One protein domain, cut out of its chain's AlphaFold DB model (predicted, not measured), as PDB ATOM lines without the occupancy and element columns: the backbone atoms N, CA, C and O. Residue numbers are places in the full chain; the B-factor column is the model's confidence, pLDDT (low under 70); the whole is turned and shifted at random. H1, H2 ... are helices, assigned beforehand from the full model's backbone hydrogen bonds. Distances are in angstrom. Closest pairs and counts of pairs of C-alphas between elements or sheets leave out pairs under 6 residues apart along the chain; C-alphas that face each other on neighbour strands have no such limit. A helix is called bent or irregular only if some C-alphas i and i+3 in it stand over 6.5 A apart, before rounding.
ATOM      1  N   SER A 508     233.889 199.897 153.777       91.94
ATOM      2  CA  SER A 508     234.969 200.881 153.747       91.94
ATOM      3  C   SER A 508     236.102 200.462 154.688       91.94
ATOM      4  O   SER A 508     235.920 199.659 155.606       91.94
ATOM      5  N   TRP A 509     237.287 201.046 154.505       91.00
ATOM      6  CA  TRP A 509     238.409 200.815 155.418       91.00
ATOM      7  C   TRP A 509     238.075 201.183 156.872       91.00
ATOM      8  O   TRP A 509     238.503 200.483 157.782       91.00
ATOM      9  N   SER A 510     237.266 202.224 157.102       86.12
ATOM     10  CA  SER A 510     236.833 202.612 158.450       86.12
ATOM     11  C   SER A 510     235.982 201.537 159.131       86.12
ATOM     12  O   SER A 510     236.170 201.282 160.317       86.12
ATOM     13  N   ILE A 511     235.107 200.857 158.384       85.00
ATOM     14  CA  ILE A 511     234.300 199.732 158.878       85.00
ATOM     15  C   ILE A 511     235.203 198.540 159.220       85.00
ATOM     16  O   ILE A 511     235.061 197.956 160.290       85.00
ATOM     17  N   LEU A 512     236.176 198.214 158.358       89.19
ATOM     18  CA  LEU A 512     237.145 197.138 158.618       89.19
ATOM     19  C   LEU A 512     238.025 197.434 159.836       89.19
ATOM     20  O   LEU A 512     238.271 196.543 160.648       89.19
ATOM     21  N   LEU A 513     238.471 198.684 159.976       87.06
ATOM     22  CA  LEU A 513     239.228 199.140 161.134       87.06
ATOM     23  C   LEU A 513     238.372 199.068 162.400       87.06
ATOM     24  O   LEU A 513     238.844 198.557 163.405       87.06
ATOM     25  N   SER A 514     237.111 199.503 162.348       79.81
ATOM     26  CA  SER A 514     236.177 199.393 163.472       79.81
ATOM     27  C   SER A 514     235.920 197.938 163.868       79.81
ATOM     28  O   SER A 514     235.922 197.628 165.056       79.81
ATOM     29  N   ALA A 515     235.730 197.033 162.903       81.25
ATOM     30  CA  ALA A 515     235.568 195.602 163.166       81.25
ATOM     31  C   ALA A 515     236.831 195.008 163.814       81.25
ATOM     32  O   ALA A 515     236.738 194.314 164.823       81.25
ATOM     33  N   GLY A 516     238.013 195.337 163.281       83.19
ATOM     34  CA  GLY A 516     239.295 194.916 163.847       83.19
ATOM     35  C   GLY A 516     239.559 195.504 165.236       83.19
ATOM     36  O   GLY A 516     240.053 194.799 166.107       83.19
ATOM     37  N   MET A 517     239.186 196.764 165.478       79.81
ATOM     38  CA  MET A 517     239.321 197.405 166.789       79.81
ATOM     39  C   MET A 517     238.383 196.787 167.817       79.81
ATOM     40  O   MET A 517     238.865 196.435 168.882       79.81
ATOM     41  N   ARG A 518     237.094 196.586 167.503       78.00
ATOM     42  CA  ARG A 518     236.139 195.914 168.408       78.00
ATOM     43  C   ARG A 518     236.575 194.497 168.774       78.00
ATOM     44  O   ARG A 518     236.243 194.009 169.845       78.00
ATOM     45  N   TRP A 519     237.312 193.847 167.876       79.44
ATOM     46  CA  TRP A 519     237.896 192.538 168.122       79.44
ATOM     47  C   TRP A 519     239.086 192.591 169.094       79.44
ATOM     48  O   TRP A 519     239.150 191.811 170.039       79.44
ATOM     49  N   CYS A 520     240.034 193.506 168.872       76.19
ATOM     50  CA  CYS A 520     241.222 193.639 169.725       76.19
ATOM     51  C   CYS A 520     240.929 194.266 171.087       76.19
ATOM     52  O   CYS A 520     241.593 193.962 172.073       76.19
ATOM     53  N   LEU A 521     239.992 195.207 171.097       70.31
ATOM     54  CA  LEU A 521     239.618 196.044 172.217       70.31
ATOM     55  C   LEU A 521     238.103 195.889 172.352       70.31
ATOM     56  O   LEU A 521     237.363 196.547 171.609       70.31
ATOM     57  N   PRO A 522     237.628 195.005 173.250       59.16
ATOM     58  CA  PRO A 522     236.218 194.977 173.609       59.16
ATOM     59  C   PRO A 522     235.818 196.415 173.934       59.16
ATOM     60  O   PRO A 522     236.541 197.090 174.668       59.16
ATOM     61  N   SER A 523     234.747 196.906 173.312       54.22
ATOM     62  CA  SER A 523     234.287 198.296 173.432       54.22
ATOM     63  C   SER A 523     234.410 198.791 174.881       54.22
ATOM     64  O   SER A 523     233.997 198.077 175.792       54.22
ATOM     65  N   ASP A 524     234.950 200.000 175.109       50.59
ATOM     66  CA  ASP A 524     235.147 200.591 176.453       50.59
ATOM     67  C   ASP A 524     233.859 200.546 177.307       50.59
ATOM     68  O   ASP A 524     233.923 200.454 178.535       50.59
ATOM     69  N   LYS A 525     232.684 200.556 176.656       53.44
ATOM     70  CA  LYS A 525     231.385 200.384 177.318       53.44
ATOM     71  C   LYS A 525     231.191 198.991 177.887       53.44
ATOM     72  O   LYS A 525     230.572 198.876 178.924       53.44
ATOM     73  N   GLU A 526     231.686 197.950 177.239       51.97
ATOM     74  CA  GLU A 526     231.484 196.570 177.660       51.97
ATOM     75  C   GLU A 526     232.530 196.164 178.681       51.97
ATOM     76  O   GLU A 526     232.147 195.667 179.718       51.97
ATOM     77  N   HIS A 527     233.827 196.426 178.503       53.41
ATOM     78  CA  HIS A 527     234.802 195.822 179.419       53.41
ATOM     79  C   HIS A 527     234.684 196.344 180.860       53.41
ATOM     80  O   HIS A 527     234.546 195.554 181.788       53.41
ATOM     81  N   HIS A 528     234.677 197.662 181.072       51.66
ATOM     82  CA  HIS A 528     234.595 198.201 182.430       51.66
ATOM     83  C   HIS A 528     233.191 198.102 183.024       51.66
ATOM     84  O   HIS A 528     233.086 197.747 184.192       51.66
ATOM     85  N   SER A 529     232.119 198.343 182.258       51.50
ATOM     86  CA  SER A 529     230.758 198.204 182.801       51.50
ATOM     87  C   SER A 529     230.356 196.745 183.006       51.50
ATOM     88  O   SER A 529     229.686 196.448 183.986       51.50
ATOM     89  N   TRP A 530     230.812 195.811 182.162       55.47
ATOM     90  CA  TRP A 530     230.601 194.381 182.377       55.47
ATOM     91  C   TRP A 530     231.384 193.917 183.595       55.47
ATOM     92  O   TRP A 530     230.813 193.242 184.440       55.47
ATOM     93  N   VAL A 531     232.649 194.328 183.750       51.88
ATOM     94  CA  VAL A 531     233.437 194.019 184.953       51.88
ATOM     95  C   VAL A 531     232.788 194.615 186.202       51.88
ATOM     96  O   VAL A 531     232.580 193.899 187.177       51.88
ATOM     97  N   LEU A 532     232.410 195.896 186.180       55.31
ATOM     98  CA  LEU A 532     231.759 196.571 187.308       55.31
ATOM     99  C   LEU A 532     230.361 196.008 187.592       55.31
ATOM    100  O   LEU A 532     229.994 195.852 188.750       55.31
ATOM    101  N   GLY A 533     229.600 195.644 186.564       57.31
ATOM    102  CA  GLY A 533     228.289 195.013 186.675       57.31
ATOM    103  C   GLY A 533     228.378 193.564 187.150       57.31
ATOM    104  O   GLY A 533     227.521 193.098 187.895       57.31
ATOM    105  N   HIS A 534     229.433 192.836 186.780       54.66
ATOM    106  CA  HIS A 534     229.720 191.511 187.321       54.66
ATOM    107  C   HIS A 534     230.151 191.608 188.789       54.66
ATOM    108  O   HIS A 534     229.668 190.838 189.613       54.66
ATOM    109  N   LEU A 535     230.961 192.609 189.150       53.22
ATOM    110  CA  LEU A 535     231.304 192.921 190.541       53.22
ATOM    111  C   LEU A 535     230.071 193.314 191.361       53.22
ATOM    112  O   LEU A 535     229.897 192.800 192.459       53.22
ATOM    113  N   ALA A 536     229.193 194.167 190.830       57.50
ATOM    114  CA  ALA A 536     227.957 194.566 191.498       57.50
ATOM    115  C   ALA A 536     227.041 193.360 191.749       57.50
ATOM    116  O   ALA A 536     226.508 193.223 192.847       57.50
ATOM    117  N   ARG A 537     226.929 192.447 190.774       59.91
ATOM    118  CA  ARG A 537     226.151 191.205 190.900       59.91
ATOM    119  C   ARG A 537     226.758 190.203 191.870       59.91
ATOM    120  O   ARG A 537     226.037 189.583 192.649       59.91
ATOM    121  N   LEU A 538     228.077 190.029 191.851       54.81
ATOM    122  CA  LEU A 538     228.752 189.164 192.815       54.81
ATOM    123  C   LEU A 538     228.661 189.747 194.233       54.81
ATOM    124  O   LEU A 538     228.417 189.012 195.183       54.81
ATOM    125  N   ALA A 539     228.778 191.068 194.379       60.53
ATOM    126  CA  ALA A 539     228.605 191.754 195.656       60.53
ATOM    127  C   ALA A 539     227.158 191.671 196.172       60.53
ATOM    128  O   ALA A 539     226.960 191.484 197.370       60.53
ATOM    129  N   SER A 540     226.153 191.765 195.291       61.59
ATOM    130  CA  SER A 540     224.737 191.665 195.668       61.59
ATOM    131  C   SER A 540     224.278 190.235 195.957       61.59
ATOM    132  O   SER A 540     223.349 190.059 196.734       61.59
ATOM    133  N   SER A 541     224.923 189.222 195.367       57.16
ATOM    134  CA  SER A 541     224.638 187.797 195.623       57.16
ATOM    135  C   SER A 541     225.421 187.223 196.810       57.16
ATOM    136  O   SER A 541     225.037 186.196 197.374       57.16
ATOM    137  N   LEU A 542     226.487 187.896 197.258       56.91
ATOM    138  CA  LEU A 542     227.278 187.484 198.423       56.91
ATOM    139  C   LEU A 542     226.445 187.255 199.708       56.91
ATOM    140  O   LEU A 542     226.714 186.270 200.398       56.91
ATOM    141  N   PRO A 543     225.440 188.093 200.050       60.16
ATOM    142  CA  PRO A 543     224.589 187.894 201.227       60.16
ATOM    143  C   PRO A 543     223.676 186.662 201.147       60.16
ATOM    144  O   PRO A 543     223.309 186.119 202.186       60.16
ATOM    145  N   GLU A 544     223.309 186.218 199.941       58.34
ATOM    146  CA  GLU A 544     222.459 185.036 199.732       58.34
ATOM    147  C   GLU A 544     223.272 183.738 199.743       58.34
ATOM    148  O   GLU A 544     222.846 182.737 200.320       58.34
ATOM    149  N   LEU A 581     238.696 184.712 193.690       77.94
ATOM    150  CA  LEU A 581     239.768 184.778 192.700       77.94
ATOM    151  C   LEU A 581     239.483 185.855 191.648       77.94
ATOM    152  O   LEU A 581     240.377 186.619 191.298       77.94
ATOM    153  N   SER A 582     238.234 185.961 191.199       69.62
ATOM    154  CA  SER A 582     237.785 187.007 190.284       69.62
ATOM    155  C   SER A 582     237.967 188.404 190.895       69.62
ATOM    156  O   SER A 582     238.590 189.258 190.266       69.62
ATOM    157  N   HIS A 583     237.555 188.626 192.150       73.31
ATOM    158  CA  HIS A 583     237.768 189.901 192.848       73.31
ATOM    159  C   HIS A 583     239.251 190.229 193.028       73.31
ATOM    160  O   HIS A 583     239.638 191.383 192.873       73.31
ATOM    161  N   LEU A 584     240.094 189.234 193.319       77.38
ATOM    162  CA  LEU A 584     241.543 189.423 193.411       77.38
ATOM    163  C   LEU A 584     242.146 189.808 192.059       77.38
ATOM    164  O   LEU A 584     242.943 190.740 192.000       77.38
ATOM    165  N   ILE A 585     241.744 189.143 190.973       75.94
ATOM    166  CA  ILE A 585     242.181 189.494 189.617       75.94
ATOM    167  C   ILE A 585     241.745 190.923 189.283       75.94
ATOM    168  O   ILE A 585     242.557 191.696 188.789       75.94
ATOM    169  N   PHE A 586     240.511 191.314 189.601       68.06
ATOM    170  CA  PHE A 586     240.026 192.669 189.334       68.06
ATOM    171  C   PHE A 586     240.702 193.733 190.185       68.06
ATOM    172  O   PHE A 586     241.069 194.785 189.666       68.06
ATOM    173  N   LEU A 587     240.932 193.449 191.465       75.94
ATOM    174  CA  LEU A 587     241.713 194.310 192.339       75.94
ATOM    175  C   LEU A 587     243.115 194.511 191.760       75.94
ATOM    176  O   LEU A 587     243.597 195.636 191.707       75.94
ATOM    177  N   VAL A 588     243.745 193.446 191.256       77.56
ATOM    178  CA  VAL A 588     245.037 193.538 190.572       77.56
ATOM    179  C   VAL A 588     244.913 194.361 189.289       77.56
ATOM    180  O   VAL A 588     245.694 195.281 189.106       77.56
ATOM    181  N   VAL A 589     243.927 194.117 188.427       75.31
ATOM    182  CA  VAL A 589     243.760 194.852 187.158       75.31
ATOM    183  C   VAL A 589     243.479 196.345 187.374       75.31
ATOM    184  O   VAL A 589     243.930 197.158 186.573       75.31
ATOM    185  N   LEU A 590     242.786 196.731 188.449       74.75
ATOM    186  CA  LEU A 590     242.477 198.134 188.762       74.75
ATOM    187  C   LEU A 590     243.589 198.831 189.557       74.75
ATOM    188  O   LEU A 590     243.933 199.985 189.284       74.75
ATOM    189  N   LEU A 591     244.174 198.146 190.543       86.06
ATOM    190  CA  LEU A 591     245.220 198.729 191.377       86.06
ATOM    191  C   LEU A 591     246.577 198.717 190.689       86.06
ATOM    192  O   LEU A 591     247.329 199.664 190.879       86.06
ATOM    193  N   LEU A 592     246.912 197.698 189.896       88.94
ATOM    194  CA  LEU A 592     248.236 197.582 189.283       88.94
ATOM    195  C   LEU A 592     248.569 198.782 188.379       88.94
ATOM    196  O   LEU A 592     249.656 199.323 188.560       88.94
ATOM    197  N   PRO A 593     247.682 199.277 187.488       89.31
ATOM    198  CA  PRO A 593     247.960 200.484 186.707       89.31
ATOM    199  C   PRO A 593     248.165 201.714 187.592       89.31
ATOM    200  O   PRO A 593     249.078 202.501 187.351       89.31
ATOM    201  N   THR A 594     247.363 201.853 188.651       91.62
ATOM    202  CA  THR A 594     247.467 202.971 189.598       91.62
ATOM    203  C   THR A 594     248.785 202.917 190.370       91.62
ATOM    204  O   THR A 594     249.528 203.895 190.397       91.62
ATOM    205  N   ILE A 595     249.118 201.758 190.945       93.81
ATOM    206  CA  ILE A 595     250.368 201.501 191.669       93.81
ATOM    207  C   ILE A 595     251.562 201.709 190.741       93.81
ATOM    208  O   ILE A 595     252.532 202.339 191.144       93.81
ATOM    209  N   PHE A 596     251.487 201.226 189.501       94.56
ATOM    210  CA  PHE A 596     252.525 201.424 188.497       94.56
ATOM    211  C   PHE A 596     252.746 202.913 188.217       94.56
ATOM    212  O   PHE A 596     253.873 203.382 188.324       94.56
ATOM    213  N   CYS A 597     251.686 203.679 187.950       96.06
ATOM    214  CA  CYS A 597     251.799 205.116 187.698       96.06
ATOM    215  C   CYS A 597     252.353 205.881 188.910       96.06
ATOM    216  O   CYS A 597     253.234 206.724 188.753       96.06
ATOM    217  N   VAL A 598     251.891 205.556 190.124       96.25
ATOM    218  CA  VAL A 598     252.416 206.138 191.372       96.25
ATOM    219  C   VAL A 598     253.889 205.782 191.564       96.25
ATOM    220  O   VAL A 598     254.680 206.652 191.917       96.25
ATOM    221  N   LEU A 599     254.283 204.536 191.292       95.94
ATOM    222  CA  LEU A 599     255.677 204.112 191.365       95.94
ATOM    223  C   LEU A 599     256.539 204.945 190.410       95.94
ATOM    224  O   LEU A 599     257.552 205.472 190.847       95.94
ATOM    225  N   LEU A 600     256.127 205.140 189.153       95.81
ATOM    226  CA  LEU A 600     256.883 205.967 188.202       95.81
ATOM    227  C   LEU A 600     257.056 207.415 188.690       95.81
ATOM    228  O   LEU A 600     258.158 207.956 188.591       95.81
ATOM    229  N   ILE A 601     256.017 208.006 189.295       96.56
ATOM    230  CA  ILE A 601     256.104 209.336 189.922       96.56
ATOM    231  C   ILE A 601     257.125 209.332 191.064       96.56
ATOM    232  O   ILE A 601     257.977 210.216 191.127       96.56
ATOM    233  N   LEU A 602     257.073 208.343 191.960       95.81
ATOM    234  CA  LEU A 602     258.004 208.243 193.090       95.81
ATOM    235  C   LEU A 602     259.452 208.041 192.630       95.81
ATOM    236  O   LEU A 602     260.365 208.631 193.203       95.81
ATOM    237  N   LEU A 603     259.672 207.238 191.584       93.75
ATOM    238  CA  LEU A 603     261.010 206.987 191.053       93.75
ATOM    239  C   LEU A 603     261.599 208.219 190.360       93.75
ATOM    240  O   LEU A 603     262.779 208.503 190.558       93.75
ATOM    241  N   GLY A 604     260.797 208.964 189.595       94.19
ATOM    242  CA  GLY A 604     261.251 210.209 188.973       94.19
ATOM    243  C   GLY A 604     261.495 211.320 190.002       94.19
ATOM    244  O   GLY A 604     262.562 211.924 190.029       94.19
ATOM    245  N   THR A 605     260.558 211.533 190.933       94.50
ATOM    246  CA  THR A 605     260.697 212.572 191.976       94.50
ATOM    247  C   THR A 605     261.830 212.297 192.965       94.50
ATOM    248  O   THR A 605     262.444 213.239 193.459       94.50
ATOM    249  N   GLY A 606     262.142 211.025 193.242       93.19
ATOM    250  CA  GLY A 606     263.230 210.639 194.142       93.19
ATOM    251  C   GLY A 606     264.634 210.963 193.618       93.19
ATOM    252  O   GLY A 606     265.560 211.063 194.420       93.19
ATOM    253  N   HIS A 607     264.803 211.138 192.303       90.81
ATOM    254  CA  HIS A 607     266.068 211.583 191.714       90.81
ATOM    255  C   HIS A 607     266.253 213.100 191.861       90.81
ATOM    256  O   HIS A 607     267.316 213.544 192.297       90.81
ATOM    257  N   GLY A 608     265.204 213.878 191.555       79.75
ATOM    258  CA  GLY A 608     265.094 215.308 191.871       79.75
ATOM    259  C   GLY A 608     266.219 216.190 191.317       79.75
ATOM    260  O   GLY A 608     266.496 217.250 191.879       79.75
ATOM    261  N   SER A 609     266.908 215.738 190.268       83.12
ATOM    262  CA  SER A 609     268.066 216.415 189.699       83.12
ATOM    263  C   SER A 609     267.878 216.582 188.197       83.12
ATOM    264  O   SER A 609     268.241 215.691 187.428       83.12
ATOM    265  N   ASP A 610     267.489 217.795 187.795       84.25
ATOM    266  CA  ASP A 610     267.345 218.277 186.405       84.25
ATOM    267  C   ASP A 610     268.647 218.208 185.569       84.25
ATOM    268  O   ASP A 610     268.747 218.737 184.464       84.25
ATOM    269  N   ARG A 611     269.708 217.609 186.119       88.94
ATOM    270  CA  ARG A 611     270.991 217.370 185.450       88.94
ATOM    271  C   ARG A 611     270.979 216.124 184.568       88.94
ATOM    272  O   ARG A 611     271.947 215.928 183.836       88.94
ATOM    273  N   CYS A 612     269.952 215.274 184.660       90.62
ATOM    274  CA  CYS A 612     269.811 214.143 183.750       90.62
ATOM    275  C   CYS A 612     269.496 214.673 182.339       90.62
ATOM    276  O   CYS A 612     268.525 215.414 182.168       90.62
ATOM    277  N   PRO A 613     270.303 214.344 181.315       90.81
ATOM    278  CA  PRO A 613     270.034 214.799 179.957       90.81
ATOM    279  C   PRO A 613     268.675 214.303 179.468       90.81
ATOM    280  O   PRO A 613     268.283 213.172 179.756       90.81
ATOM    281  N   GLU A 614     267.979 215.158 178.719       91.62
ATOM    282  CA  GLU A 614     266.616 214.913 178.227       91.62
ATOM    283  C   GLU A 614     265.567 214.724 179.348       91.62
ATOM    284  O   GLU A 614     264.480 214.257 179.055       91.62
ATOM    285  N   ASP A 615     265.847 215.085 180.610       94.56
ATOM    286  CA  ASP A 615     264.864 215.064 181.717       94.56
ATOM    287  C   ASP A 615     264.117 213.715 181.846       94.56
ATOM    288  O   ASP A 615     262.885 213.614 181.866       94.56
ATOM    289  N   LEU A 616     264.886 212.620 181.854       93.44
ATOM    290  CA  LEU A 616     264.349 211.256 181.846       93.44
ATOM    291  C   LEU A 616     263.519 210.947 183.106       93.44
ATOM    292  O   LEU A 616     262.561 210.175 183.044       93.44
ATOM    293  N   ASP A 617     263.893 211.535 184.239       93.88
ATOM    294  CA  ASP A 617     263.137 211.519 185.487       93.88
ATOM    295  C   ASP A 617     261.837 212.323 185.373       93.88
ATOM    296  O   ASP A 617     260.784 211.795 185.747       93.88
ATOM    297  N   GLY A 618     261.860 213.515 184.772       94.75
ATOM    298  CA  GLY A 618     260.648 214.267 184.451       94.75
ATOM    299  C   GLY A 618     259.683 213.489 183.554       94.75
ATOM    300  O   GLY A 618     258.479 213.465 183.821       94.75
ATOM    301  N   LEU A 619     260.181 212.758 182.549       95.81
ATOM    302  CA  LEU A 619     259.338 211.921 181.683       95.81
ATOM    303  C   LEU A 619     258.624 210.798 182.450       95.81
ATOM    304  O   LEU A 619     257.453 210.526 182.178       95.81
ATOM    305  N   LEU A 620     259.294 210.160 183.420       95.75
ATOM    306  CA  LEU A 620     258.668 209.153 184.289       95.75
ATOM    307  C   LEU A 620     257.549 209.770 185.140       95.75
ATOM    308  O   LEU A 620     256.465 209.187 185.242       95.75
ATOM    309  N   VAL A 621     257.790 210.960 185.707       96.19
ATOM    310  CA  VAL A 621     256.786 211.696 186.493       96.19
ATOM    311  C   VAL A 621     255.583 212.054 185.629       96.19
ATOM    312  O   VAL A 621     254.448 211.780 186.022       96.19
ATOM    313  N   TRP A 622     255.809 212.613 184.439       96.62
ATOM    314  CA  TRP A 622     254.737 212.996 183.524       96.62
ATOM    315  C   TRP A 622     253.926 211.798 183.046       96.62
ATOM    316  O   TRP A 622     252.699 211.866 183.058       96.62
ATOM    317  N   PHE A 623     254.569 210.688 182.684       96.50
ATOM    318  CA  PHE A 623     253.848 209.484 182.278       96.50
ATOM    319  C   PHE A 623     252.978 208.936 183.411       96.50
ATOM    320  O   PHE A 623     251.803 208.642 183.196       96.50
ATOM    321  N   GLY A 624     253.515 208.858 184.633       96.56
ATOM    322  CA  GLY A 624     252.730 208.444 185.793       96.56
ATOM    323  C   GLY A 624     251.566 209.402 186.084       96.56
ATOM    324  O   GLY A 624     250.443 208.955 186.313       96.56
ATOM    325  N   ALA A 625     251.786 210.717 186.004       96.94
ATOM    326  CA  ALA A 625     250.748 211.721 186.240       96.94
ATOM    327  C   ALA A 625     249.631 211.675 185.181       96.94
ATOM    328  O   ALA A 625     248.449 211.663 185.528       96.94
ATOM    329  N   VAL A 626     249.991 211.588 183.895       95.56
ATOM    330  CA  VAL A 626     249.035 211.428 182.785       95.56
ATOM    331  C   VAL A 626     248.296 210.092 182.902       95.56
ATOM    332  O   VAL A 626     247.093 210.031 182.638       95.56
ATOM    333  N   GLY A 627     248.971 209.034 183.357       94.50
ATOM    334  CA  GLY A 627     248.373 207.730 183.640       94.50
ATOM    335  C   GLY A 627     247.277 207.809 184.702       94.50
ATOM    336  O   GLY A 627     246.146 207.392 184.451       94.50
ATOM    337  N   ILE A 628     247.564 208.433 185.850       94.56
ATOM    338  CA  ILE A 628     246.570 208.663 186.914       94.56
ATOM    339  C   ILE A 628     245.422 209.538 186.405       94.56
ATOM    340  O   ILE A 628     244.259 209.198 186.618       94.56
ATOM    341  N   ALA A 629     245.718 210.630 185.693       93.25
ATOM    342  CA  ALA A 629     244.690 211.499 185.127       93.25
ATOM    343  C   ALA A 629     243.768 210.739 184.160       93.25
ATOM    344  O   ALA A 629     242.556 210.917 184.202       93.25
ATOM    345  N   THR A 630     244.322 209.845 183.335       90.00
ATOM    346  CA  THR A 630     243.546 208.994 182.419       90.00
ATOM    347  C   THR A 630     242.618 208.054 183.182       90.00
ATOM    348  O   THR A 630     241.454 207.918 182.809       90.00
ATOM    349  N   ILE A 631     243.107 207.431 184.261       87.38
ATOM    350  CA  ILE A 631     242.297 206.561 185.125       87.38
ATOM    351  C   ILE A 631     241.141 207.360 185.738       87.38
ATOM    352  O   ILE A 631     239.990 206.946 185.618       87.38
ATOM    353  N   VAL A 632     241.418 208.536 186.311       86.75
ATOM    354  CA  VAL A 632     240.395 209.411 186.911       86.75
ATOM    355  C   VAL A 632     239.359 209.848 185.873       86.75
ATOM    356  O   VAL A 632     238.163 209.708 186.111       86.75
ATOM    357  N   VAL A 633     239.801 210.319 184.702       85.44
ATOM    358  CA  VAL A 633     238.908 210.758 183.621       85.44
ATOM    359  C   VAL A 633     238.006 209.615 183.161       85.44
ATOM    360  O   VAL A 633     236.800 209.821 183.036       85.44
ATOM    361  N   ASN A 634     238.548 208.406 182.982       80.25
ATOM    362  CA  ASN A 634     237.756 207.232 182.609       80.25
ATOM    363  C   ASN A 634     236.730 206.856 183.690       80.25
ATOM    364  O   ASN A 634     235.607 206.511 183.340       80.25
ATOM    365  N   CYS A 635     237.073 206.968 184.978       78.50
ATOM    366  CA  CYS A 635     236.126 206.733 186.075       78.50
ATOM    367  C   CYS A 635     235.000 207.778 186.140       78.50
ATOM    368  O   CYS A 635     233.935 207.479 186.664       78.50
ATOM    369  N   THR A 636     235.223 208.993 185.631       77.00
ATOM    370  CA  THR A 636     234.218 210.073 185.620       77.00
ATOM    371  C   THR A 636     233.393 210.154 184.337       77.00
ATOM    372  O   THR A 636     232.508 211.002 184.232       77.00
ATOM    373  N   ASN A 637     233.696 209.330 183.329       71.12
ATOM    374  CA  ASN A 637     233.137 209.470 181.987       71.12
ATOM    375  C   ASN A 637     231.736 208.849 181.855       71.12
ATOM    376  O   ASN A 637     231.485 208.026 180.975       71.12
ATOM    377  N   ASP A 638     230.808 209.296 182.696       54.84
ATOM    378  CA  ASP A 638     229.380 209.029 182.552       54.84
ATOM    379  C   ASP A 638     228.792 210.032 181.540       54.84
ATOM    380  O   ASP A 638     228.238 211.075 181.879       54.84
ATOM    381  N   HIS A 639     228.963 209.733 180.249       54.97
ATOM    382  CA  HIS A 639     228.256 210.344 179.107       54.97
ATOM    383  C   HIS A 639     228.456 211.845 178.804       54.97
ATOM    384  O   HIS A 639     227.827 212.361 177.874       54.97
ATOM    385  N   ILE A 640     229.338 212.568 179.494       51.84
ATOM    386  CA  ILE A 640     229.602 213.979 179.171       51.84
ATOM    387  C   ILE A 640     230.535 214.062 177.950       51.84
ATOM    388  O   ILE A 640     231.725 213.781 178.042       51.84
ATOM    389  N   ILE A 641     230.007 214.513 176.807       52.62
ATOM    390  CA  ILE A 641     230.704 214.625 175.502       52.62
ATOM    391  C   ILE A 641     232.074 215.350 175.595       52.62
ATOM    392  O   ILE A 641     232.990 215.056 174.832       52.62
ATOM    393  N   GLY A 642     232.257 216.276 176.543       56.41
ATOM    394  CA  GLY A 642     233.544 216.958 176.762       56.41
ATOM    395  C   GLY A 642     234.628 216.082 177.410       56.41
ATOM    396  O   GLY A 642     235.811 216.227 177.097       56.41
ATOM    397  N   VAL A 643     234.237 215.134 178.264       64.44
ATOM    398  CA  VAL A 643     235.151 214.236 178.988       64.44
ATOM    399  C   VAL A 643     235.784 213.219 178.029       64.44
ATOM    400  O   VAL A 643     236.945 212.845 178.201       64.44
ATOM    401  N   SER A 644     235.101 212.866 176.931       75.00
ATOM    402  CA  SER A 644     235.661 211.961 175.918       75.00
ATOM    403  C   SER A 644     236.813 212.569 175.112       75.00
ATOM    404  O   SER A 644     237.721 211.836 174.724       75.00
ATOM    405  N   LEU A 645     236.820 213.889 174.870       83.94
ATOM    406  CA  LEU A 645     237.922 214.536 174.145       83.94
ATOM    407  C   LEU A 645     239.193 214.582 175.001       83.94
ATOM    408  O   LEU A 645     240.262 214.200 174.530       83.94
ATOM    409  N   VAL A 646     239.066 215.004 176.266       84.38
ATOM    410  CA  VAL A 646     240.188 215.046 177.218       84.38
ATOM    411  C   VAL A 646     240.737 213.641 177.451       84.38
ATOM    412  O   VAL A 646     241.943 213.433 177.345       84.38
ATOM    413  N   GLY A 647     239.862 212.653 177.673       84.75
ATOM    414  CA  GLY A 647     240.268 211.252 177.784       84.75
ATOM    415  C   GLY A 647     241.002 210.753 176.536       84.75
ATOM    416  O   GLY A 647     242.028 210.087 176.651       84.75
ATOM    417  N   GLY A 648     240.537 211.130 175.342       81.88
ATOM    418  CA  GLY A 648     241.212 210.821 174.080       81.88
ATOM    419  C   GLY A 648     242.610 211.439 173.973       81.88
ATOM    420  O   GLY A 648     243.555 210.748 173.598       81.88
ATOM    421  N   MET A 649     242.766 212.712 174.350       89.19
ATOM    422  CA  MET A 649     244.065 213.395 174.356       89.19
ATOM    423  C   MET A 649     245.048 212.776 175.354       89.19
ATOM    424  O   MET A 649     246.212 212.574 175.011       89.19
ATOM    425  N   LEU A 650     244.591 212.428 176.561       91.31
ATOM    426  CA  LEU A 650     245.429 211.774 177.571       91.31
ATOM    427  C   LEU A 650     245.886 210.380 177.113       91.31
ATOM    428  O   LEU A 650     247.073 210.068 177.197       91.31
ATOM    429  N   LYS A 651     244.981 209.571 176.539       89.44
ATOM    430  CA  LYS A 651     245.326 208.271 175.936       89.44
ATOM    431  C   LYS A 651     246.339 208.436 174.794       89.44
ATOM    432  O   LYS A 651     247.306 207.685 174.727       89.44
ATOM    433  N   ALA A 652     246.163 209.440 173.932       90.69
ATOM    434  CA  ALA A 652     247.112 209.727 172.856       90.69
ATOM    435  C   ALA A 652     248.500 210.116 173.393       90.69
ATOM    436  O   ALA A 652     249.505 209.641 172.872       90.69
ATOM    437  N   ALA A 653     248.565 210.925 174.456       94.50
ATOM    438  CA  ALA A 653     249.824 211.272 175.109       94.50
ATOM    439  C   ALA A 653     250.530 210.032 175.687       94.50
ATOM    440  O   ALA A 653     251.727 209.853 175.453       94.50
ATOM    441  N   LEU A 654     249.789 209.140 176.357       93.44
ATOM    442  CA  LEU A 654     250.326 207.876 176.875       93.44
ATOM    443  C   LEU A 654     250.867 206.961 175.775       93.44
ATOM    444  O   LEU A 654     251.867 206.301 176.017       93.44
ATOM    445  N   CYS A 655     250.266 206.956 174.582       92.38
ATOM    446  CA  CYS A 655     250.770 206.179 173.443       92.38
ATOM    447  C   CYS A 655     252.024 206.786 172.785       92.38
ATOM    448  O   CYS A 655     252.719 206.115 172.029       92.38
ATOM    449  N   ILE A 656     252.301 208.079 172.983       95.56
ATOM    450  CA  ILE A 656     253.453 208.759 172.360       95.56
ATOM    451  C   ILE A 656     254.686 208.684 173.268       95.56
ATOM    452  O   ILE A 656     255.809 208.513 172.787       95.56
ATOM    453  N   MET A 657     254.494 208.806 174.583       96.44
ATOM    454  CA  MET A 657     255.586 208.889 175.557       96.44
ATOM    455  C   MET A 657     256.566 207.698 175.532       96.44
ATOM    456  O   MET A 657     257.768 207.957 175.613       96.44
ATOM    457  N   PRO A 658     256.147 206.428 175.355       96.69
ATOM    458  CA  PRO A 658     257.084 205.307 175.259       96.69
ATOM    459  C   PRO A 658     258.078 205.431 174.105       96.69
ATOM    460  O   PRO A 658     259.262 205.137 174.280       96.69
ATOM    461  N   TRP A 659     257.645 205.950 172.954       97.25
ATOM    462  CA  TRP A 659     258.528 206.205 171.812       97.25
ATOM    463  C   TRP A 659     259.514 207.337 172.079       97.25
ATOM    464  O   TRP A 659     260.683 207.238 171.694       97.25
ATOM    465  N   VAL A 660     259.064 208.394 172.761       96.94
ATOM    466  CA  VAL A 660     259.933 209.492 173.208       96.94
ATOM    467  C   VAL A 660     260.993 208.950 174.167       96.94
ATOM    468  O   VAL A 660     262.183 209.140 173.922       96.94
ATOM    469  N   GLY A 661     260.583 208.174 175.173       96.69
ATOM    470  CA  GLY A 661     261.476 207.560 176.155       96.69
ATOM    471  C   GLY A 661     262.514 206.624 175.532       96.69
ATOM    472  O   GLY A 661     263.701 206.735 175.838       96.69
ATOM    473  N   VAL A 662     262.115 205.747 174.600       97.50
ATOM    474  CA  VAL A 662     263.060 204.889 173.855       97.50
ATOM    475  C   VAL A 662     264.030 205.725 173.016       97.50
ATOM    476  O   VAL A 662     265.227 205.437 172.995       97.50
ATOM    477  N   THR A 663     263.548 206.776 172.352       97.12
ATOM    478  CA  THR A 663     264.393 207.648 171.522       97.12
ATOM    479  C   THR A 663     265.429 208.393 172.363       97.12
ATOM    480  O   THR A 663     266.597 208.452 171.975       97.12
ATOM    481  N   TRP A 664     265.033 208.923 173.522       96.94
ATOM    482  CA  TRP A 664     265.944 209.577 174.466       96.94
ATOM    483  C   TRP A 664     266.977 208.595 175.017       96.94
ATOM    484  O   TRP A 664     268.171 208.875 174.968       96.94
ATOM    485  N   LEU A 665     266.557 207.387 175.409       96.00
ATOM    486  CA  LEU A 665     267.471 206.336 175.865       96.00
ATOM    487  C   LEU A 665     268.533 205.944 174.832       96.00
ATOM    488  O   LEU A 665     269.663 205.646 175.214       96.00
ATOM    489  N   ILE A 666     268.188 205.924 173.541       96.38
ATOM    490  CA  ILE A 666     269.134 205.611 172.457       96.38
ATOM    491  C   ILE A 666     270.176 206.730 172.280       96.38
ATOM    492  O   ILE A 666     271.295 206.454 171.848       96.38
ATOM    493  N   ARG A 667     269.826 207.980 172.611       96.38
ATOM    494  CA  ARG A 667     270.720 209.144 172.492       96.38
ATOM    495  C   ARG A 667     271.656 209.330 173.684       96.38
ATOM    496  O   ARG A 667     272.682 209.985 173.516       96.38
ATOM    497  N   LEU A 668     271.329 208.764 174.846       95.62
ATOM    498  CA  LEU A 668     272.150 208.888 176.051       95.62
ATOM    499  C   LEU A 668     273.514 208.207 175.874       95.62
ATOM    500  O   LEU A 668     273.617 207.026 175.524       95.62
ATOM    501  N   SER A 669     274.572 208.958 176.162       95.62
ATOM    502  CA  SER A 669     275.940 208.459 176.223       95.62
ATOM    503  C   SER A 669     276.212 207.722 177.544       95.62
ATOM    504  O   SER A 669     275.408 207.721 178.478       95.62
ATOM    505  N   ARG A 670     277.377 207.066 177.651       94.69
ATOM    506  CA  ARG A 670     277.792 206.415 178.908       94.69
ATOM    507  C   ARG A 670     278.049 207.411 180.040       94.69
ATOM    508  O   ARG A 670     277.857 207.038 181.192       94.69
ATOM    509  N   ASP A 671     278.466 208.632 179.721       95.31
ATOM    510  CA  ASP A 671     278.727 209.662 180.728       95.31
ATOM    511  C   ASP A 671     277.405 210.199 181.301       95.31
ATOM    512  O   ASP A 671     277.280 210.400 182.510       95.31
ATOM    513  N   ASP A 672     276.366 210.283 180.464       93.88
ATOM    514  CA  ASP A 672     275.013 210.682 180.872       93.88
ATOM    515  C   ASP A 672     274.379 209.681 181.851       93.88
ATOM    516  O   ASP A 672     273.626 210.060 182.746       93.88
ATOM    517  N   MET A 673     274.739 208.398 181.744       93.75
ATOM    518  CA  MET A 673     274.308 207.364 182.690       93.75
ATOM    519  C   MET A 673     274.797 207.645 184.119       93.75
ATOM    520  O   MET A 673     274.107 207.311 185.081       93.75
ATOM    521  N   VAL A 674     275.978 208.254 184.272       93.31
ATOM    522  CA  VAL A 674     276.502 208.645 185.589       93.31
ATOM    523  C   VAL A 674     275.719 209.839 186.135       93.31
ATOM    524  O   VAL A 674     275.428 209.869 187.329       93.31
ATOM    525  N   LEU A 675     275.331 210.782 185.267       93.62
ATOM    526  CA  LEU A 675     274.564 211.977 185.636       93.62
ATOM    527  C   LEU A 675     273.123 211.664 186.057       93.62
ATOM    528  O   LEU A 675     272.651 212.238 187.031       93.62
ATOM    529  N   CYS A 676     272.446 210.745 185.365       92.69
ATOM    530  CA  CYS A 676     271.085 210.306 185.709       92.69
ATOM    531  C   CYS A 676     271.041 209.305 186.878       92.69
ATOM    532  O   CYS A 676     269.973 208.925 187.351       92.69
ATOM    533  N   GLY A 677     272.201 208.799 187.301       94.00
ATOM    534  CA  GLY A 677     272.297 207.706 188.252       94.00
ATOM    535  C   GLY A 677     271.899 206.342 187.656       94.00
ATOM    536  O   GLY A 677     271.013 206.225 186.801       94.00
ATOM    537  N   PRO A 678     272.517 205.249 188.139       91.75
ATOM    538  CA  PRO A 678     272.301 203.916 187.579       91.75
ATOM    539  C   PRO A 678     270.850 203.444 187.743       91.75
ATOM    540  O   PRO A 678     270.322 202.747 186.880       91.75
ATOM    541  N   TYR A 679     270.185 203.839 188.830       93.00
ATOM    542  CA  TYR A 679     268.829 203.393 189.131       93.00
ATOM    543  C   TYR A 679     267.790 203.945 188.143       93.00
ATOM    544  O   TYR A 679     267.024 203.165 187.571       93.00
ATOM    545  N   VAL A 680     267.783 205.263 187.903       93.12
ATOM    546  CA  VAL A 680     266.846 205.906 186.963       93.12
ATOM    547  C   VAL A 680     267.118 205.417 185.550       93.12
ATOM    548  O   VAL A 680     266.194 204.993 184.865       93.12
ATOM    549  N   TYR A 681     268.389 205.371 185.139       95.06
ATOM    550  CA  TYR A 681     268.760 204.883 183.815       95.06
ATOM    551  C   TYR A 681     268.267 203.450 183.559       95.06
ATOM    552  O   TYR A 681     267.608 203.190 182.550       95.06
ATOM    553  N   HIS A 682     268.551 202.507 184.468       95.06
ATOM    554  CA  HIS A 682     268.137 201.115 184.287       95.06
ATOM    555  C   HIS A 682     266.617 200.956 184.331       95.06
ATOM    556  O   HIS A 682     266.067 200.227 183.506       95.06
ATOM    557  N   THR A 683     265.942 201.652 185.244       93.62
ATOM    558  CA  THR A 683     264.480 201.611 185.349       93.62
ATOM    559  C   THR A 683     263.831 202.148 184.079       93.62
ATOM    560  O   THR A 683     263.041 201.440 183.460       93.62
ATOM    561  N   SER A 684     264.218 203.345 183.634       94.94
ATOM    562  CA  SER A 684     263.721 203.948 182.396       94.94
ATOM    563  C   SER A 684     263.979 203.049 181.194       94.94
ATOM    564  O   SER A 684     263.082 202.832 180.383       94.94
ATOM    565  N   ARG A 685     265.168 202.441 181.103       96.00
ATOM    566  CA  ARG A 685     265.490 201.483 180.039       96.00
ATOM    567  C   ARG A 685     264.505 200.321 179.984       96.00
ATOM    568  O   ARG A 685     264.047 199.984 178.892       96.00
ATOM    569  N   TRP A 686     264.178 199.716 181.122       96.19
ATOM    570  CA  TRP A 686     263.205 198.627 181.181       96.19
ATOM    571  C   TRP A 686     261.787 199.103 180.875       96.19
ATOM    572  O   TRP A 686     261.129 198.508 180.024       96.19
ATOM    573  N   VAL A 687     261.339 200.179 181.525       95.44
ATOM    574  CA  VAL A 687     259.975 200.711 181.397       95.44
ATOM    575  C   VAL A 687     259.680 201.116 179.955       95.44
ATOM    576  O   VAL A 687     258.735 200.600 179.364       95.44
ATOM    577  N   TRP A 688     260.511 201.966 179.349       97.06
ATOM    578  CA  TRP A 688     260.251 202.473 178.000       97.06
ATOM    579  C   TRP A 688     260.369 201.384 176.935       97.06
ATOM    580  O   TRP A 688     259.535 201.323 176.036       97.06
ATOM    581  N   THR A 689     261.341 200.473 177.063       95.44
ATOM    582  CA  THR A 689     261.467 199.342 176.128       95.44
ATOM    583  C   THR A 689     260.259 198.414 176.227       95.44
ATOM    584  O   THR A 689     259.720 198.009 175.201       95.44
ATOM    585  N   LEU A 690     259.813 198.078 177.443       94.06
ATOM    586  CA  LEU A 690     258.665 197.194 177.639       94.06
ATOM    587  C   LEU A 690     257.372 197.828 177.114       94.06
ATOM    588  O   LEU A 690     256.619 197.153 176.417       94.06
ATOM    589  N   LEU A 691     257.140 199.113 177.404       92.94
ATOM    590  CA  LEU A 691     255.965 199.841 176.921       92.94
ATOM    591  C   LEU A 691     255.959 199.956 175.391       92.94
ATOM    592  O   LEU A 691     254.962 199.604 174.769       92.94
ATOM    593  N   ALA A 692     257.077 200.337 174.764       94.69
ATOM    594  CA  ALA A 692     257.165 200.406 173.304       94.69
ATOM    595  C   ALA A 692     256.983 199.025 172.644       94.69
ATOM    596  O   ALA A 692     256.304 198.899 171.626       94.69
ATOM    597  N   MET A 693     257.536 197.959 173.238       93.00
ATOM    598  CA  MET A 693     257.309 196.588 172.765       93.00
ATOM    599  C   MET A 693     255.844 196.164 172.904       93.00
ATOM    600  O   MET A 693     255.311 195.522 171.998       93.00
ATOM    601  N   ALA A 694     255.186 196.530 174.007       87.50
ATOM    602  CA  ALA A 694     253.761 196.288 174.199       87.50
ATOM    603  C   ALA A 694     252.922 197.032 173.149       87.50
ATOM    604  O   ALA A 694     252.012 196.444 172.572       87.50
ATOM    605  N   GLU A 695     253.263 198.279 172.820       90.94
ATOM    606  CA  GLU A 695     252.587 199.045 171.768       90.94
ATOM    607  C   GLU A 695     252.785 198.440 170.377       90.94
ATOM    608  O   GLU A 695     251.814 198.274 169.641       90.94
ATOM    609  N   ILE A 696     254.010 198.032 170.024       92.19
ATOM    610  CA  ILE A 696     254.278 197.310 168.771       92.19
ATOM    611  C   ILE A 696     253.451 196.022 168.710       92.19
ATOM    612  O   ILE A 696     252.879 195.702 167.668       92.19
ATOM    613  N   TYR A 697     253.362 195.290 169.823       88.31
ATOM    614  CA  TYR A 697     252.560 194.075 169.914       88.31
ATOM    615  C   TYR A 697     251.063 194.358 169.721       88.31
ATOM    616  O   TYR A 697     250.419 193.676 168.925       88.31
ATOM    617  N   ILE A 698     250.523 195.403 170.359       83.06
ATOM    618  CA  ILE A 698     249.129 195.845 170.187       83.06
ATOM    619  C   ILE A 698     248.861 196.255 168.735       83.06
ATOM    620  O   ILE A 698     247.872 195.815 168.150       83.06
ATOM    621  N   VAL A 699     249.752 197.037 168.116       87.81
ATOM    622  CA  VAL A 699     249.654 197.415 166.695       87.81
ATOM    623  C   VAL A 699     249.721 196.178 165.799       87.81
ATOM    624  O   VAL A 699     248.975 196.091 164.826       87.81
ATOM    625  N   GLY A 700     250.556 195.193 166.137       89.50
ATOM    626  CA  GLY A 700     250.632 193.907 165.448       89.50
ATOM    627  C   GLY A 700     249.327 193.113 165.534       89.50
ATOM    628  O   GLY A 700     248.828 192.650 164.508       89.50
ATOM    629  N   ILE A 701     248.731 193.011 166.727       82.31
ATOM    630  CA  ILE A 701     247.422 192.371 166.931       82.31
ATOM    631  C   ILE A 701     246.329 193.123 166.169       82.31
ATOM    632  O   ILE A 701     245.506 192.495 165.502       82.31
ATOM    633  N   LEU A 702     246.321 194.457 166.213       84.12
ATOM    634  CA  LEU A 702     245.360 195.276 165.476       84.12
ATOM    635  C   LEU A 702     245.513 195.098 163.966       84.12
ATOM    636  O   LEU A 702     244.526 194.849 163.276       84.12
ATOM    637  N   GLY A 703     246.740 195.155 163.453       90.25
ATOM    638  CA  GLY A 703     247.043 194.915 162.046       90.25
ATOM    639  C   GLY A 703     246.606 193.522 161.596       90.25
ATOM    640  O   GLY A 703     245.958 193.389 160.555       90.25
ATOM    641  N   TRP A 704     246.879 192.497 162.408       89.81
ATOM    642  CA  TRP A 704     246.407 191.131 162.174       89.81
ATOM    643  C   TRP A 704     244.879 191.051 162.147       89.81
ATOM    644  O   TRP A 704     244.308 190.446 161.245       89.81
ATOM    645  N   SER A 705     244.203 191.714 163.077       84.69
ATOM    646  CA  SER A 705     242.745 191.658 163.209       84.69
ATOM    647  C   SER A 705     242.029 192.386 162.079       84.69
ATOM    648  O   SER A 705     241.056 191.873 161.530       84.69
ATOM    649  N   VAL A 706     242.551 193.535 161.645       88.25
ATOM    650  CA  VAL A 706     242.068 194.232 160.445       88.25
ATOM    651  C   VAL A 706     242.335 193.401 159.188       88.25
ATOM    652  O   VAL A 706     241.490 193.334 158.292       88.25
ATOM    653  N   TYR A 707     243.481 192.718 159.115       92.00
ATOM    654  CA  TYR A 707     243.772 191.781 158.031       92.00
ATOM    655  C   TYR A 707     242.787 190.601 158.013       92.00
ATOM    656  O   TYR A 707     242.230 190.293 156.957       92.00
ATOM    657  N   SER A 708     242.489 189.993 159.165       85.94
ATOM    658  CA  SER A 708     241.467 188.948 159.295       85.94
ATOM    659  C   SER A 708     240.084 189.461 158.893       85.94
ATOM    660  O   SER A 708     239.426 188.834 158.063       85.94
ATOM    661  N   ALA A 709     239.668 190.636 159.377       87.75
ATOM    662  CA  ALA A 709     238.409 191.271 158.987       87.75
ATOM    663  C   ALA A 709     238.325 191.467 157.464       87.75
ATOM    664  O   ALA A 709     237.308 191.152 156.846       87.75
ATOM    665  N   ARG A 710     239.422 191.895 156.826       92.81
ATOM    666  CA  ARG A 710     239.516 192.015 155.365       92.81
ATOM    667  C   ARG A 710     239.398 190.665 154.650       92.81
ATOM    668  O   ARG A 710     238.788 190.602 153.584       92.81
ATOM    669  N   LEU A 711     239.972 189.589 155.188       91.31
ATOM    670  CA  LEU A 711     239.814 188.250 154.611       91.31
ATOM    671  C   LEU A 711     238.357 187.772 154.682       91.31
ATOM    672  O   LEU A 711     237.845 187.251 153.690       91.31
ATOM    673  N   HIS A 712     237.674 187.999 155.807       90.38
ATOM    674  CA  HIS A 712     236.254 187.668 155.958       90.38
ATOM    675  C   HIS A 712     235.362 188.518 155.056       90.38
ATOM    676  O   HIS A 712     234.489 187.979 154.383       90.38
ATOM    677  N   GLU A 713     235.647 189.812 154.939       93.56
ATOM    678  CA  GLU A 713     235.014 190.706 153.969       93.56
ATOM    679  C   GLU A 713     235.137 190.162 152.537       93.56
ATOM    680  O   GLU A 713     234.153 190.095 151.803       93.56
ATOM    681  N   LEU A 714     236.333 189.726 152.125       92.38
ATOM    682  CA  LEU A 714     236.541 189.133 150.802       92.38
ATOM    683  C   LEU A 714     235.773 187.816 150.625       92.38
ATOM    684  O   LEU A 714     235.280 187.551 149.526       92.38
ATOM    685  N   ALA A 715     235.659 186.998 151.674       90.19
ATOM    686  CA  ALA A 715     234.866 185.772 151.646       90.19
ATOM    687  C   ALA A 715     233.368 186.074 151.473       90.19
ATOM    688  O   ALA A 715     232.734 185.500 150.587       90.19
ATOM    689  N   LEU A 716     232.834 187.039 152.231       90.69
ATOM    690  CA  LEU A 716     231.448 187.501 152.119       90.69
ATOM    691  C   LEU A 716     231.155 188.068 150.724       90.69
ATOM    692  O   LEU A 716     230.130 187.743 150.129       90.69
ATOM    693  N   ARG A 717     232.084 188.835 150.135       91.31
ATOM    694  CA  ARG A 717     231.947 189.332 148.751       91.31
ATOM    695  C   ARG A 717     231.861 188.206 147.727       91.31
ATOM    696  O   ARG A 717     231.077 188.299 146.786       91.31
ATOM    697  N   ARG A 718     232.671 187.153 147.877       92.88
ATOM    698  CA  ARG A 718     232.621 185.989 146.975       92.88
ATOM    699  C   ARG A 718     231.288 185.258 147.107       92.88
ATOM    700  O   ARG A 718     230.674 184.978 146.084       92.88
ATOM    701  N   ALA A 719     230.827 185.029 148.336       88.38
ATOM    702  CA  ALA A 719     229.536 184.400 148.599       88.38
ATOM    703  C   ALA A 719     228.373 185.221 148.016       88.38
ATOM    704  O   ALA A 719     227.514 184.671 147.333       88.38
ATOM    705  N   ALA A 720     228.385 186.546 148.194       88.38
ATOM    706  CA  ALA A 720     227.368 187.435 147.637       88.38
ATOM    707  C   ALA A 720     227.333 187.396 146.099       88.38
ATOM    708  O   ALA A 720     226.262 187.258 145.516       88.38
ATOM    709  N   ARG A 721     228.498 187.442 145.434       89.81
ATOM    710  CA  ARG A 721     228.581 187.331 143.965       89.81
ATOM    711  C   ARG A 721     228.102 185.978 143.454       89.81
ATOM    712  O   ARG A 721     227.460 185.928 142.414       89.81
ATOM    713  N   GLN A 722     228.405 184.901 144.178       90.50
ATOM    714  CA  GLN A 722     227.936 183.563 143.829       90.50
ATOM    715  C   GLN A 722     226.409 183.465 143.942       90.50
ATOM    716  O   GLN A 722     225.765 182.969 143.022       90.50
ATOM    717  N   LYS A 723     225.820 184.000 145.024       87.00
ATOM    718  CA  LYS A 723     224.359 184.079 145.185       87.00
ATOM    719  C   LYS A 723     223.719 184.895 144.059       87.00
ATOM    720  O   LYS A 723     222.718 184.471 143.496       87.00
ATOM    721  N   GLU A 724     224.332 186.013 143.675       87.06
ATOM    722  CA  GLU A 724     223.855 186.834 142.560       87.06
ATOM    723  C   GLU A 724     223.948 186.108 141.208       87.06
ATOM    724  O   GLU A 724     223.004 186.177 140.422       87.06
ATOM    725  N   SER A 725     225.035 185.374 140.930       89.81
ATOM    726  CA  SER A 725     225.130 184.564 139.707       89.81
ATOM    727  C   SER A 725     224.089 183.450 139.679       89.81
ATOM    728  O   SER A 725     223.394 183.307 138.682       89.81
ATOM    729  N   THR A 726     223.904 182.728 140.789       88.06
ATOM    730  CA  THR A 726     222.901 181.659 140.879       88.06
ATOM    731  C   THR A 726     221.486 182.207 140.709       88.06
ATOM    732  O   THR A 726     220.685 181.603 140.003       88.06
ATOM    733  N   ALA A 727     221.183 183.369 141.292       84.38
ATOM    734  CA  ALA A 727     219.895 184.027 141.102       84.38
ATOM    735  C   ALA A 727     219.672 184.424 139.635       84.38
ATOM    736  O   ALA A 727     218.603 184.168 139.096       84.38
ATOM    737  N   ARG A 728     220.682 184.992 138.958       87.50
ATOM    738  CA  ARG A 728     220.584 185.330 137.527       87.50
ATOM    739  C   ARG A 728     220.370 184.097 136.652       87.50
ATOM    740  O   ARG A 728     219.539 184.156 135.751       87.50
ATOM    741  N   ASP A 729     221.076 183.004 136.930       90.62
ATOM    742  CA  ASP A 729     220.945 181.751 136.182       90.62
ATOM    743  C   ASP A 729     219.553 181.128 136.371       90.62
ATOM    744  O   ASP A 729     218.947 180.675 135.400       90.62
ATOM    745  N   LEU A 730     219.006 181.168 137.593       86.56
ATOM    746  CA  LEU A 730     217.637 180.727 137.876       86.56
ATOM    747  C   LEU A 730     216.606 181.585 137.138       86.56
ATOM    748  O   LEU A 730     215.733 181.035 136.472       86.56
ATOM    749  N   THR A 731     216.738 182.915 137.183       85.94
ATOM    750  CA  THR A 731     215.829 183.822 136.467       85.94
ATOM    751  C   THR A 731     215.892 183.599 134.956       85.94
ATOM    752  O   THR A 731     214.851 183.563 134.301       85.94
ATOM    753  N   ALA A 732     217.093 183.395 134.401       90.25
ATOM    754  CA  ALA A 732     217.289 183.097 132.983       90.25
ATOM    755  C   ALA A 732     216.688 181.741 132.580       90.25
ATOM    756  O   ALA A 732     216.133 181.629 131.493       90.25
ATOM    757  N   ALA A 733     216.752 180.731 133.454       91.50
ATOM    758  CA  ALA A 733     216.139 179.425 133.216       91.50
ATOM    759  C   ALA A 733     214.601 179.454 133.285       91.50
ATOM    760  O   ALA A 733     213.947 178.618 132.667       91.50
ATOM    761  N   THR A 734     214.023 180.399 134.032       85.06
ATOM    762  CA  THR A 734     212.564 180.580 134.154       85.06
ATOM    763  C   THR A 734     211.965 181.579 133.162       85.06
ATOM    764  O   THR A 734     210.743 181.714 133.116       85.06
ATOM    765  N   ALA A 735     212.792 182.295 132.395       80.25
ATOM    766  CA  ALA A 735     212.310 183.226 131.380       80.25
ATOM    767  C   ALA A 735     211.696 182.431 130.203       80.25
ATOM    768  O   ALA A 735     212.398 181.590 129.637       80.25
ATOM    769  N   PRO A 736     210.404 182.639 129.879       73.81
ATOM    770  CA  PRO A 736     209.677 181.867 128.868       73.81
ATOM    771  C   PRO A 736     210.144 182.106 127.429       73.81
ATOM    772  O   PRO A 736     210.638 183.220 127.128       73.81
TER     773      PRO A 736
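What this domain is: This is residues 508 to 544 and 581 to 736 of the 736 residues of the protein "Hypothetical protein" of Polarella glacialis (UniProt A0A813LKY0). One very long helix, H7, makes the long axis; across its first part packs a zigzag of three helices, H3, H4 and the bent H5, which slants away from it. Farther along H7, H1 crosses it and leads to H2, which comes near the far end of H3, while residues 714 to 736 stick out as a free rod. The printed part has 193 residues with seven named helices, H1 to H7 in chain order, and no named strand; the class is all helix. It is only just extended, close to loose, with a radius of gyration of the C-alphas of 24.5 A, and spans 91 by 56 by 34 A.

How they stand to each other: H7, residues 677 to 734, touches H5b, residues 658 to 667, with residues 684 to 692 alone; the closest C-alphas, of Pro 658 and Trp 688, are 5.1 A apart, at a steep tilt of 49 degrees. H5b is the second arm of H5, residues 641 to 667, assigned as one helix by its hydrogen bonds but bent, with C-alphas 655 and 658 6.6 A apart; the first arm is H5a, residues 641 to 655. H4, residues 613 to 636, touches H7 at a steep tilt of 50 degrees, closest at the C-alphas of Asp 617 and Val 680, 6.9 A. H4 and H5a form a helical hairpin, closest at the C-alphas of Thr 630 and Leu 650, 5.9 A. H3, residues 581 to 607, forms a helical hairpin with H4, closest at the C-alphas of Cys 597 and Gly 624, 3.9 A; their shallow tilt of 34 degrees is only just short of steep. H1, residues 509 to 520, touches H7 at a steep tilt of 58 degrees, closest at the C-alphas of Gly 516 and Val 706, 4.4 A. H2, residues 524 to 544, is close to H3 but not clearly touching, and H6, residues 670 to 675, stands likewise to H7. The packing is part aligned, part crossed: of seven touching pairs, three are at a shallow tilt. Every O i to N i+4 pair is within hydrogen-bond range in H1, H5b and H7, against 13 of 17 in H2, 20 of 23 in H3, 18 of 20 in H4, 9 of 11 in H5a and 1 of 2 in H6.

Where its parts are: H7 runs 85.0 A, from C-alpha 677 at (272.297, 207.706, 188.252) to C-alpha 734 at (212.564, 180.580, 134.154). H3 is 37.6 A long, H4 36.6 A, H2 30.7 A, H5a 21.9 A, H1 16.3 A, H5b 14.4 A and H6 9.3 A. H1 begins at C-alpha 509, (238.409, 200.815, 155.418). H4 is irregular, with C-alphas 614 and 617 8.7 A apart, and H2 only just, with C-alphas 540 and 543 6.7 A apart.

The domain as a whole: The C-alphas farthest apart, of Val 674 and Pro 736, are 91.7 A apart. Residues 545 to 580 are not printed, and C-alphas 544 and 581 are 18.7 A apart across this cut; the links that are printed whole are tight. The mean pLDDT of the printed part is 84.3, with residues 522 to 544, 582, 586 and 638 to 643 under 70.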